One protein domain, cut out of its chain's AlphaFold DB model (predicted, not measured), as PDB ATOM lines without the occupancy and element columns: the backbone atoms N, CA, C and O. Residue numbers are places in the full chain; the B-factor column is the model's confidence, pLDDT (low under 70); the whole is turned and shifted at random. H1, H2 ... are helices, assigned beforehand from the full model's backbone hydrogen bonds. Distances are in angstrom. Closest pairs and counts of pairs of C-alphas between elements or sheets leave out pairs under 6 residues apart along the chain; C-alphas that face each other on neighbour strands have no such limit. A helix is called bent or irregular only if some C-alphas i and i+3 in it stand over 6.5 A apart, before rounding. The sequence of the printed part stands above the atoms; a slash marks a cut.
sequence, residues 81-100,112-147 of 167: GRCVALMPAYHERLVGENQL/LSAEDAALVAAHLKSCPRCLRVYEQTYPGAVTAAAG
ATOM      1  N   GLY A  81      64.153 107.196 313.770       90.38
ATOM      2  CA  GLY A  81      63.357 106.181 314.470       90.38
ATOM      3  C   GLY A  81      61.996 105.936 313.815       90.38
ATOM      4  O   GLY A  81      61.611 104.788 313.612       90.38
ATOM      5  N   ARG A  82      61.304 107.006 313.399       90.50
ATOM      6  CA  ARG A  82      60.034 106.879 312.671       90.50
ATOM      7  C   ARG A  82      60.242 106.298 311.271       90.50
ATOM      8  O   ARG A  82      59.430 105.496 310.834       90.50
ATOM      9  N   CYS A  83      61.333 106.651 310.590       90.69
ATOM     10  CA  CYS A  83      61.682 106.064 309.296       90.69
ATOM     11  C   CYS A  83      61.860 104.544 309.404       90.69
ATOM     12  O   CYS A  83      61.239 103.826 308.633       90.69
ATOM     13  N   VAL A  84      62.624 104.060 310.390       91.50
ATOM     14  CA  VAL A  84      62.831 102.619 310.626       91.50
ATOM     15  C   VAL A  84      61.514 101.902 310.932       91.50
ATOM     16  O   VAL A  84      61.265 100.842 310.370       91.50
ATOM     17  N   ALA A  85      60.639 102.499 311.746       91.06
ATOM     18  CA  ALA A  85      59.330 101.918 312.048       91.06
ATOM     19  C   ALA A  85      58.430 101.768 310.805       91.06
ATOM     20  O   ALA A  85      57.651 100.824 310.725       91.06
ATOM     21  N   LEU A  86      58.548 102.678 309.831       90.88
ATOM     22  CA  LEU A  86      57.760 102.661 308.593       90.88
ATOM     23  C   LEU A  86      58.420 101.868 307.447       90.88
ATOM     24  O   LEU A  86      57.778 101.664 306.418       90.88
ATOM     25  N   MET A  87      59.670 101.407 307.597       90.06
ATOM     26  CA  MET A  87      60.381 100.658 306.546       90.06
ATOM     27  C   MET A  87      59.651  99.388 306.072       90.06
ATOM     28  O   MET A  87      59.613  99.197 304.856       90.06
ATOM     29  N   PRO A  88      59.065  98.539 306.947       90.06
ATOM     30  CA  PRO A  88      58.411  97.306 306.502       90.06
ATOM     31  C   PRO A  88      57.204  97.580 305.604       90.06
ATOM     32  O   PRO A  88      57.135  97.072 304.490       90.06
ATOM     33  N   ALA A  89      56.317  98.481 306.035       88.81
ATOM     34  CA  ALA A  89      55.148  98.881 305.256       88.81
ATOM     35  C   ALA A  89      55.542  99.596 303.947       88.81
ATOM     36  O   ALA A  89      54.900  99.426 302.912       88.81
ATOM     37  N   TYR A  90      56.635 100.367 303.966       88.94
ATOM     38  CA  TYR A  90      57.186 100.981 302.758       88.94
ATOM     39  C   TYR A  90      57.714  99.938 301.762       88.94
ATOM     40  O   TYR A  90      57.515 100.082 300.556       88.94
ATOM     41  N   HIS A  91      58.357  98.872 302.245       88.62
ATOM     42  CA  HIS A  91      58.845  97.786 301.400       88.62
ATOM     43  C   HIS A  91      57.705  96.970 300.781       88.62
ATOM     44  O   HIS A  91      57.721  96.736 299.575       88.62
ATOM     45  N   GLU A  92      56.691  96.601 301.566       85.75
ATOM     46  CA  GLU A  92      55.506  95.888 301.061       85.75
ATOM     47  C   GLU A  92      54.817  96.660 299.934       85.75
ATOM     48  O   GLU A  92      54.452  96.078 298.914       85.75
ATOM     49  N   ARG A  93      54.721  97.987 300.069       83.94
ATOM     50  CA  ARG A  93      54.198  98.855 299.013       83.94
ATOM     51  C   ARG A  93      55.040  98.798 297.735       83.94
ATOM     52  O   ARG A  93      54.468  98.684 296.659       83.94
ATOM     53  N   LEU A  94      56.369  98.858 297.842       82.00
ATOM     54  CA  LEU A  94      57.268  98.774 296.680       82.00
ATOM     55  C   LEU A  94      57.188  97.415 295.971       82.00
ATOM     56  O   LEU A  94      57.262  97.351 294.746       82.00
ATOM     57  N   VAL A  95      57.056  96.323 296.726       81.50
ATOM     58  CA  VAL A  95      56.917  94.975 296.157       81.50
ATOM     59  C   VAL A  95      55.541  94.799 295.514       81.50
ATOM     60  O   VAL A  95      55.458  94.289 294.398       81.50
ATOM     61  N   GLY A  96      54.483  95.272 296.179       72.00
ATOM     62  CA  GLY A  96      53.120  95.243 295.656       72.00
ATOM     63  C   GLY A  96      52.983  96.035 294.356       72.00
ATOM     64  O   GLY A  96      52.462  95.508 293.379       72.00
ATOM     65  N   GLU A  97      53.519  97.258 294.298       67.56
ATOM     66  CA  GLU A  97      53.471  98.112 293.100       67.56
ATOM     67  C   GLU A  97      54.145  97.451 291.881       67.56
ATOM     68  O   GLU A  97      53.653  97.576 290.764       67.56
ATOM     69  N   ASN A  98      55.202  96.657 292.091       65.06
ATOM     70  CA  ASN A  98      55.868  95.908 291.019       65.06
ATOM     71  C   ASN A  98      55.109  94.647 290.562       65.06
ATOM     72  O   ASN A  98      55.326  94.183 289.444       65.06
ATOM     73  N   GLN A  99      54.245  94.070 291.401       63.28
ATOM     74  CA  GLN A  99      53.411  92.916 291.033       63.28
ATOM     75  C   GLN A  99      52.085  93.316 290.378       63.28
ATOM     76  O   GLN A  99      51.441  92.490 289.735       63.28
ATOM     77  N   LEU A 100      51.687  94.581 290.503       58.41
ATOM     78  CA  LEU A 100      50.396  95.086 290.058       58.41
ATOM     79  C   LEU A 100      50.456  95.706 288.664       58.41
ATOM     80  O   LEU A 100      50.224  96.896 288.483       58.41
ATOM     81  N   LEU A 112      50.195 102.032 304.416       73.38
ATOM     82  CA  LEU A 112      51.041 103.232 304.398       73.38
ATOM     83  C   LEU A 112      50.489 104.313 303.462       73.38
ATOM     84  O   LEU A 112      50.362 104.105 302.252       73.38
ATOM     85  N   SER A 113      50.224 105.502 304.012       85.25
ATOM     86  CA  SER A 113      49.789 106.660 303.226       85.25
ATOM     87  C   SER A 113      50.822 107.015 302.141       85.25
ATOM     88  O   SER A 113      52.028 106.804 302.301       85.25
ATOM     89  N   ALA A 114      50.367 107.545 300.998       81.88
ATOM     90  CA  ALA A 114      51.269 108.033 299.942       81.88
ATOM     91  C   ALA A 114      52.208 109.141 300.442       81.88
ATOM     92  O   ALA A 114      53.352 109.240 299.999       81.88
ATOM     93  N   GLU A 115      51.736 109.925 301.407       83.62
ATOM     94  CA  GLU A 115      52.494 110.981 302.063       83.62
ATOM     95  C   GLU A 115      53.654 110.397 302.874       83.62
ATOM     96  O   GLU A 115      54.809 110.753 302.634       83.62
ATOM     97  N   ASP A 116      53.390 109.436 303.764       86.06
ATOM     98  CA  ASP A 116      54.430 108.790 304.573       86.06
ATOM     99  C   ASP A 116      55.460 108.061 303.694       86.06
ATOM    100  O   ASP A 116      56.662 108.130 303.966       86.06
ATOM    101  N   ALA A 117      55.021 107.426 302.602       86.56
ATOM    102  CA  ALA A 117      55.916 106.789 301.637       86.56
ATOM    103  C   ALA A 117      56.896 107.797 301.006       86.56
ATOM    104  O   ALA A 117      58.097 107.524 300.910       86.56
ATOM    105  N   ALA A 118      56.413 108.982 300.623       85.62
ATOM    106  CA  ALA A 118      57.255 110.045 300.080       85.62
ATOM    107  C   ALA A 118      58.261 110.572 301.118       85.62
ATOM    108  O   ALA A 118      59.419 110.834 300.778       85.62
ATOM    109  N   LEU A 119      57.861 110.671 302.391       89.31
ATOM    110  CA  LEU A 119      58.754 111.089 303.479       89.31
ATOM    111  C   LEU A 119      59.858 110.066 303.744       89.31
ATOM    112  O   LEU A 119      61.019 110.452 303.896       89.31
ATOM    113  N   VAL A 120      59.529 108.773 303.759       89.31
ATOM    114  CA  VAL A 120      60.518 107.695 303.909       89.31
ATOM    115  C   VAL A 120      61.485 107.695 302.725       89.31
ATOM    116  O   VAL A 120      62.697 107.688 302.937       89.31
ATOM    117  N   ALA A 121      60.987 107.812 301.493       88.62
ATOM    118  CA  ALA A 121      61.826 107.885 300.296       88.62
ATOM    119  C   ALA A 121      62.785 109.092 300.325       88.62
ATOM    120  O   ALA A 121      63.977 108.961 300.032       88.62
ATOM    121  N   ALA A 122      62.296 110.273 300.712       86.88
ATOM    122  CA  ALA A 122      63.118 111.474 300.861       86.88
ATOM    123  C   ALA A 122      64.156 111.334 301.991       86.88
ATOM    124  O   ALA A 122      65.297 111.795 301.866       86.88
ATOM    125  N   HIS A 123      63.794 110.663 303.087       91.25
ATOM    126  CA  HIS A 123      64.703 110.404 304.199       91.25
ATOM    127  C   HIS A 123      65.807 109.412 303.827       91.25
ATOM    128  O   HIS A 123      66.971 109.669 304.122       91.25
ATOM    129  N   LEU A 124      65.485 108.323 303.125       90.25
ATOM    130  CA  LEU A 124      66.479 107.354 302.651       90.25
ATOM    131  C   LEU A 124      67.494 108.005 301.698       90.25
ATOM    132  O   LEU A 124      68.684 107.723 301.794       90.25
ATOM    133  N   LYS A 125      67.059 108.949 300.850       87.06
ATOM    134  CA  LYS A 125      67.960 109.730 299.978       87.06
ATOM    135  C   LYS A 125      68.920 110.643 300.745       87.06
ATOM    136  O   LYS A 125      70.024 110.898 300.274       87.06
ATOM    137  N   SER A 126      68.495 111.175 301.889       86.50
ATOM    138  CA  SER A 126      69.260 112.172 302.652       86.50
ATOM    139  C   SER A 126      70.069 111.578 303.810       86.50
ATOM    140  O   SER A 126      71.085 112.152 304.199       86.50
ATOM    141  N   CYS A 127      69.661 110.426 304.349       91.19
ATOM    142  CA  CYS A 127      70.276 109.785 305.506       91.19
ATOM    143  C   CYS A 127      70.979 108.464 305.121       91.19
ATOM    144  O   CYS A 127      70.332 107.415 305.034       91.19
ATOM    145  N   PRO A 128      72.321 108.449 304.993       86.69
ATOM    146  CA  PRO A 128      73.070 107.253 304.589       86.69
ATOM    147  C   PRO A 128      73.078 106.144 305.652       86.69
ATOM    148  O   PRO A 128      73.455 105.007 305.373       86.69
ATOM    149  N   ARG A 129      72.705 106.465 306.897       91.31
ATOM    150  CA  ARG A 129      72.547 105.471 307.965       91.31
ATOM    151  C   ARG A 129      71.283 104.644 307.744       91.31
ATOM    152  O   ARG A 129      71.366 103.422 307.749       91.31
ATOM    153  N   CYS A 130      70.147 105.304 307.524       91.81
ATOM    154  CA  CYS A 130      68.875 104.629 307.266       91.81
ATOM    155  C   CYS A 130      68.917 103.845 305.952       91.81
ATOM    156  O   CYS A 130      68.395 102.739 305.904       91.81
ATOM    157  N   LEU A 131      69.608 104.363 304.930       91.06
ATOM    158  CA  LEU A 131      69.807 103.652 303.667       91.06
ATOM    159  C   LEU A 131      70.566 102.330 303.850       91.06
ATOM    160  O   LEU A 131      70.088 101.296 303.402       91.06
ATOM    161  N   ARG A 132      71.686 102.328 304.588       91.44
ATOM    162  CA  ARG A 132      72.426 101.086 304.878       91.44
ATOM    163  C   ARG A 132      71.604 100.073 305.670       91.44
ATOM    164  O   ARG A 132      71.655  98.889 305.365       91.44
ATOM    165  N   VAL A 133      70.843 100.528 306.668       93.31
ATOM    166  CA  VAL A 133      69.940  99.649 307.433       93.31
ATOM    167  C   VAL A 133      68.879  99.048 306.511       93.31
ATOM    168  O   VAL A 133      68.621  97.850 306.575       93.31
ATOM    169  N   TYR A 134      68.310  99.857 305.616       91.88
ATOM    170  CA  TYR A 134      67.309  99.405 304.655       91.88
ATOM    171  C   TYR A 134      67.871  98.349 303.691       91.88
ATOM    172  O   TYR A 134      67.260  97.300 303.526       91.88
ATOM    173  N   GLU A 135      69.059  98.569 303.121       90.50
ATOM    174  CA  GLU A 135      69.729  97.609 302.227       90.50
ATOM    175  C   GLU A 135      70.107  96.296 302.925       90.50
ATOM    176  O   GLU A 135      69.994  95.230 302.326       90.50
ATOM    177  N   GLN A 136      70.534  96.363 304.190       92.44
ATOM    178  CA  GLN A 136      70.831  95.173 304.994       92.44
ATOM    179  C   GLN A 136      69.572  94.370 305.322       92.44
ATOM    180  O   GLN A 136      69.623  93.144 305.364       92.44
ATOM    181  N   THR A 137      68.455  95.058 305.562       92.06
ATOM    182  CA  THR A 137      67.186  94.415 305.922       92.06
ATOM    183  C   THR A 137      66.477  93.840 304.692       92.06
ATOM    184  O   THR A 137      65.889  92.765 304.773       92.06
ATOM    185  N   TYR A 138      66.561  94.522 303.545       88.50
ATOM    186  CA  TYR A 138      65.870  94.168 302.303       88.50
ATOM    187  C   TYR A 138      66.844  94.154 301.109       88.50
ATOM    188  O   TYR A 138      66.826  95.067 300.269       88.50
ATOM    189  N   PRO A 139      67.716  93.134 301.002       83.12
ATOM    190  CA  PRO A 139      68.656  93.039 299.893       83.12
ATOM    191  C   PRO A 139      67.906  92.930 298.556       83.12
ATOM    192  O   PRO A 139      66.979  92.142 298.404       83.12
ATOM    193  N   GLY A 140      68.306  93.743 297.573       75.12
ATOM    194  CA  GLY A 140      67.712  93.748 296.228       75.12
ATOM    195  C   GLY A 140      66.522  94.700 296.025       75.12
ATOM    196  O   GLY A 140      66.116  94.931 294.885       75.12
ATOM    197  N   ALA A 141      65.999  95.326 297.086       70.88
ATOM    198  CA  ALA A 141      64.864  96.252 296.984       70.88
ATOM    199  C   ALA A 141      65.201  97.534 296.194       70.88
ATOM    200  O   ALA A 141      64.431  97.979 295.342       70.88
ATOM    201  N   VAL A 142      66.386  98.108 296.426       63.31
ATOM    202  CA  VAL A 142      66.850  99.325 295.728       63.31
ATOM    203  C   VAL A 142      67.194  99.075 294.258       63.31
ATOM    204  O   VAL A 142      67.040  99.967 293.426       63.31
ATOM    205  N   THR A 143      67.615  97.855 293.916       56.78
ATOM    206  CA  THR A 143      67.897  97.452 292.531       56.78
ATOM    207  C   THR A 143      66.628  97.109 291.759       56.78
ATOM    208  O   THR A 143      66.587  97.335 290.556       56.78
ATOM    209  N   ALA A 144      65.571  96.635 292.427       50.62
ATOM    210  CA  ALA A 144      64.266  96.433 291.797       50.62
ATOM    211  C   ALA A 144      63.596  97.774 291.437       50.62
ATOM    212  O   ALA A 144      63.121  97.947 290.318       50.62
ATOM    213  N   ALA A 145      63.659  98.772 292.331       47.06
ATOM    214  CA  ALA A 145      63.168 100.130 292.056       47.06
ATOM    215  C   ALA A 145      63.994 100.885 290.987       47.06
ATOM    216  O   ALA A 145      63.515 101.834 290.369       47.06
ATOM    217  N   ALA A 146      65.236 100.456 290.733       44.78
ATOM    218  CA  ALA A 146      66.123 101.028 289.718       44.78
ATOM    219  C   ALA A 146      65.612 100.864 288.280       44.78
ATOM    220  O   ALA A 146      65.971 101.669 287.419       44.78
ATOM    221  N   GLY A 147      64.785  99.841 288.026       41.12
ATOM    222  CA  GLY A 147      64.177  99.588 286.716       41.12
ATOM    223  C   GLY A 147      63.207 100.688 286.276       41.12
ATOM    224  O   GLY A 147      62.972 100.853 285.083       41.12
TER     225      GLY A 147
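AT A GLANCE: This is residues 81 to 100 and 112 to 147 of the 167 residues of an uncharacterized protein of Botrimarina colliarenosi (UniProt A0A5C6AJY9). A long kinked helix, H1, is crossed near its first part by H2, and H2 and H3 meet at a corner beside that part. The chain then goes on from H3 into the short H4, which comes near the later part of H1 at Leu 94. The printed part has 56 residues with four named helices, in the order H1, H2, H3, H4, and no named strand; its class is all helix. It is compact, with a radius of gyration of the C-alphas of 10.6 A and spans of 29 by 23 by 16 A.

IN THESE COORDINATES: H1, residues 81 to 99, begins at C-alpha 81 (63.357, 106.181, 314.470) and is 28.7 A long. It is irregular, with C-alphas 85 and 88 7.3 A apart, and has a kink of 40 degrees near residue 88. H2, residues 114 to 126, is 18.7 A long and begins at C-alpha 114 (51.269, 108.033, 299.942). H3, residues 128 to 137, measures 14.2 A. H4, residues 141 to 145, measures 6.5 A and ends at C-alpha 145 (63.168, 100.130, 292.056).

HOW THE PARTS SIT: H1 touches H2 with residues 83 to 90 alone, the closest C-alphas being those of Cys 83 and Val 120, 5.7 A apart. They run opposite ways at a steep tilt of 69 degrees, only just short of about perpendicular. H1 only just touches H3, with 3 pairs of C-alphas within 8 A, and with residues 83 to 87 alone; the closest are Val 84 and Cys 130, 7.2 A. H2 and H3 touch only at the corner, closest at the C-alphas of Leu 124 and Leu 131, 5.1 A. H4 is close but not clearly touching to H1, at the C-alphas of Leu 94 and Ala 145, 7.6 A. H2 and H4 are apart. In H2, H3 and H4 every O i to N i+4 pair is within hydrogen-bond range; in H1, 13 of 15 are.

THE WHOLE: The C-alphas of Leu 100 and Arg 129 are the two farthest apart, at 30.3 A. Residues 101 to 111 are not printed, and C-alphas 100 and 112 are 16.5 A apart across the cut. The links H2 to H3 and H3 to H4 are tight. The mean pLDDT of the printed part is 81.6, with residues 97 to 100 and 142 to 147 under 70.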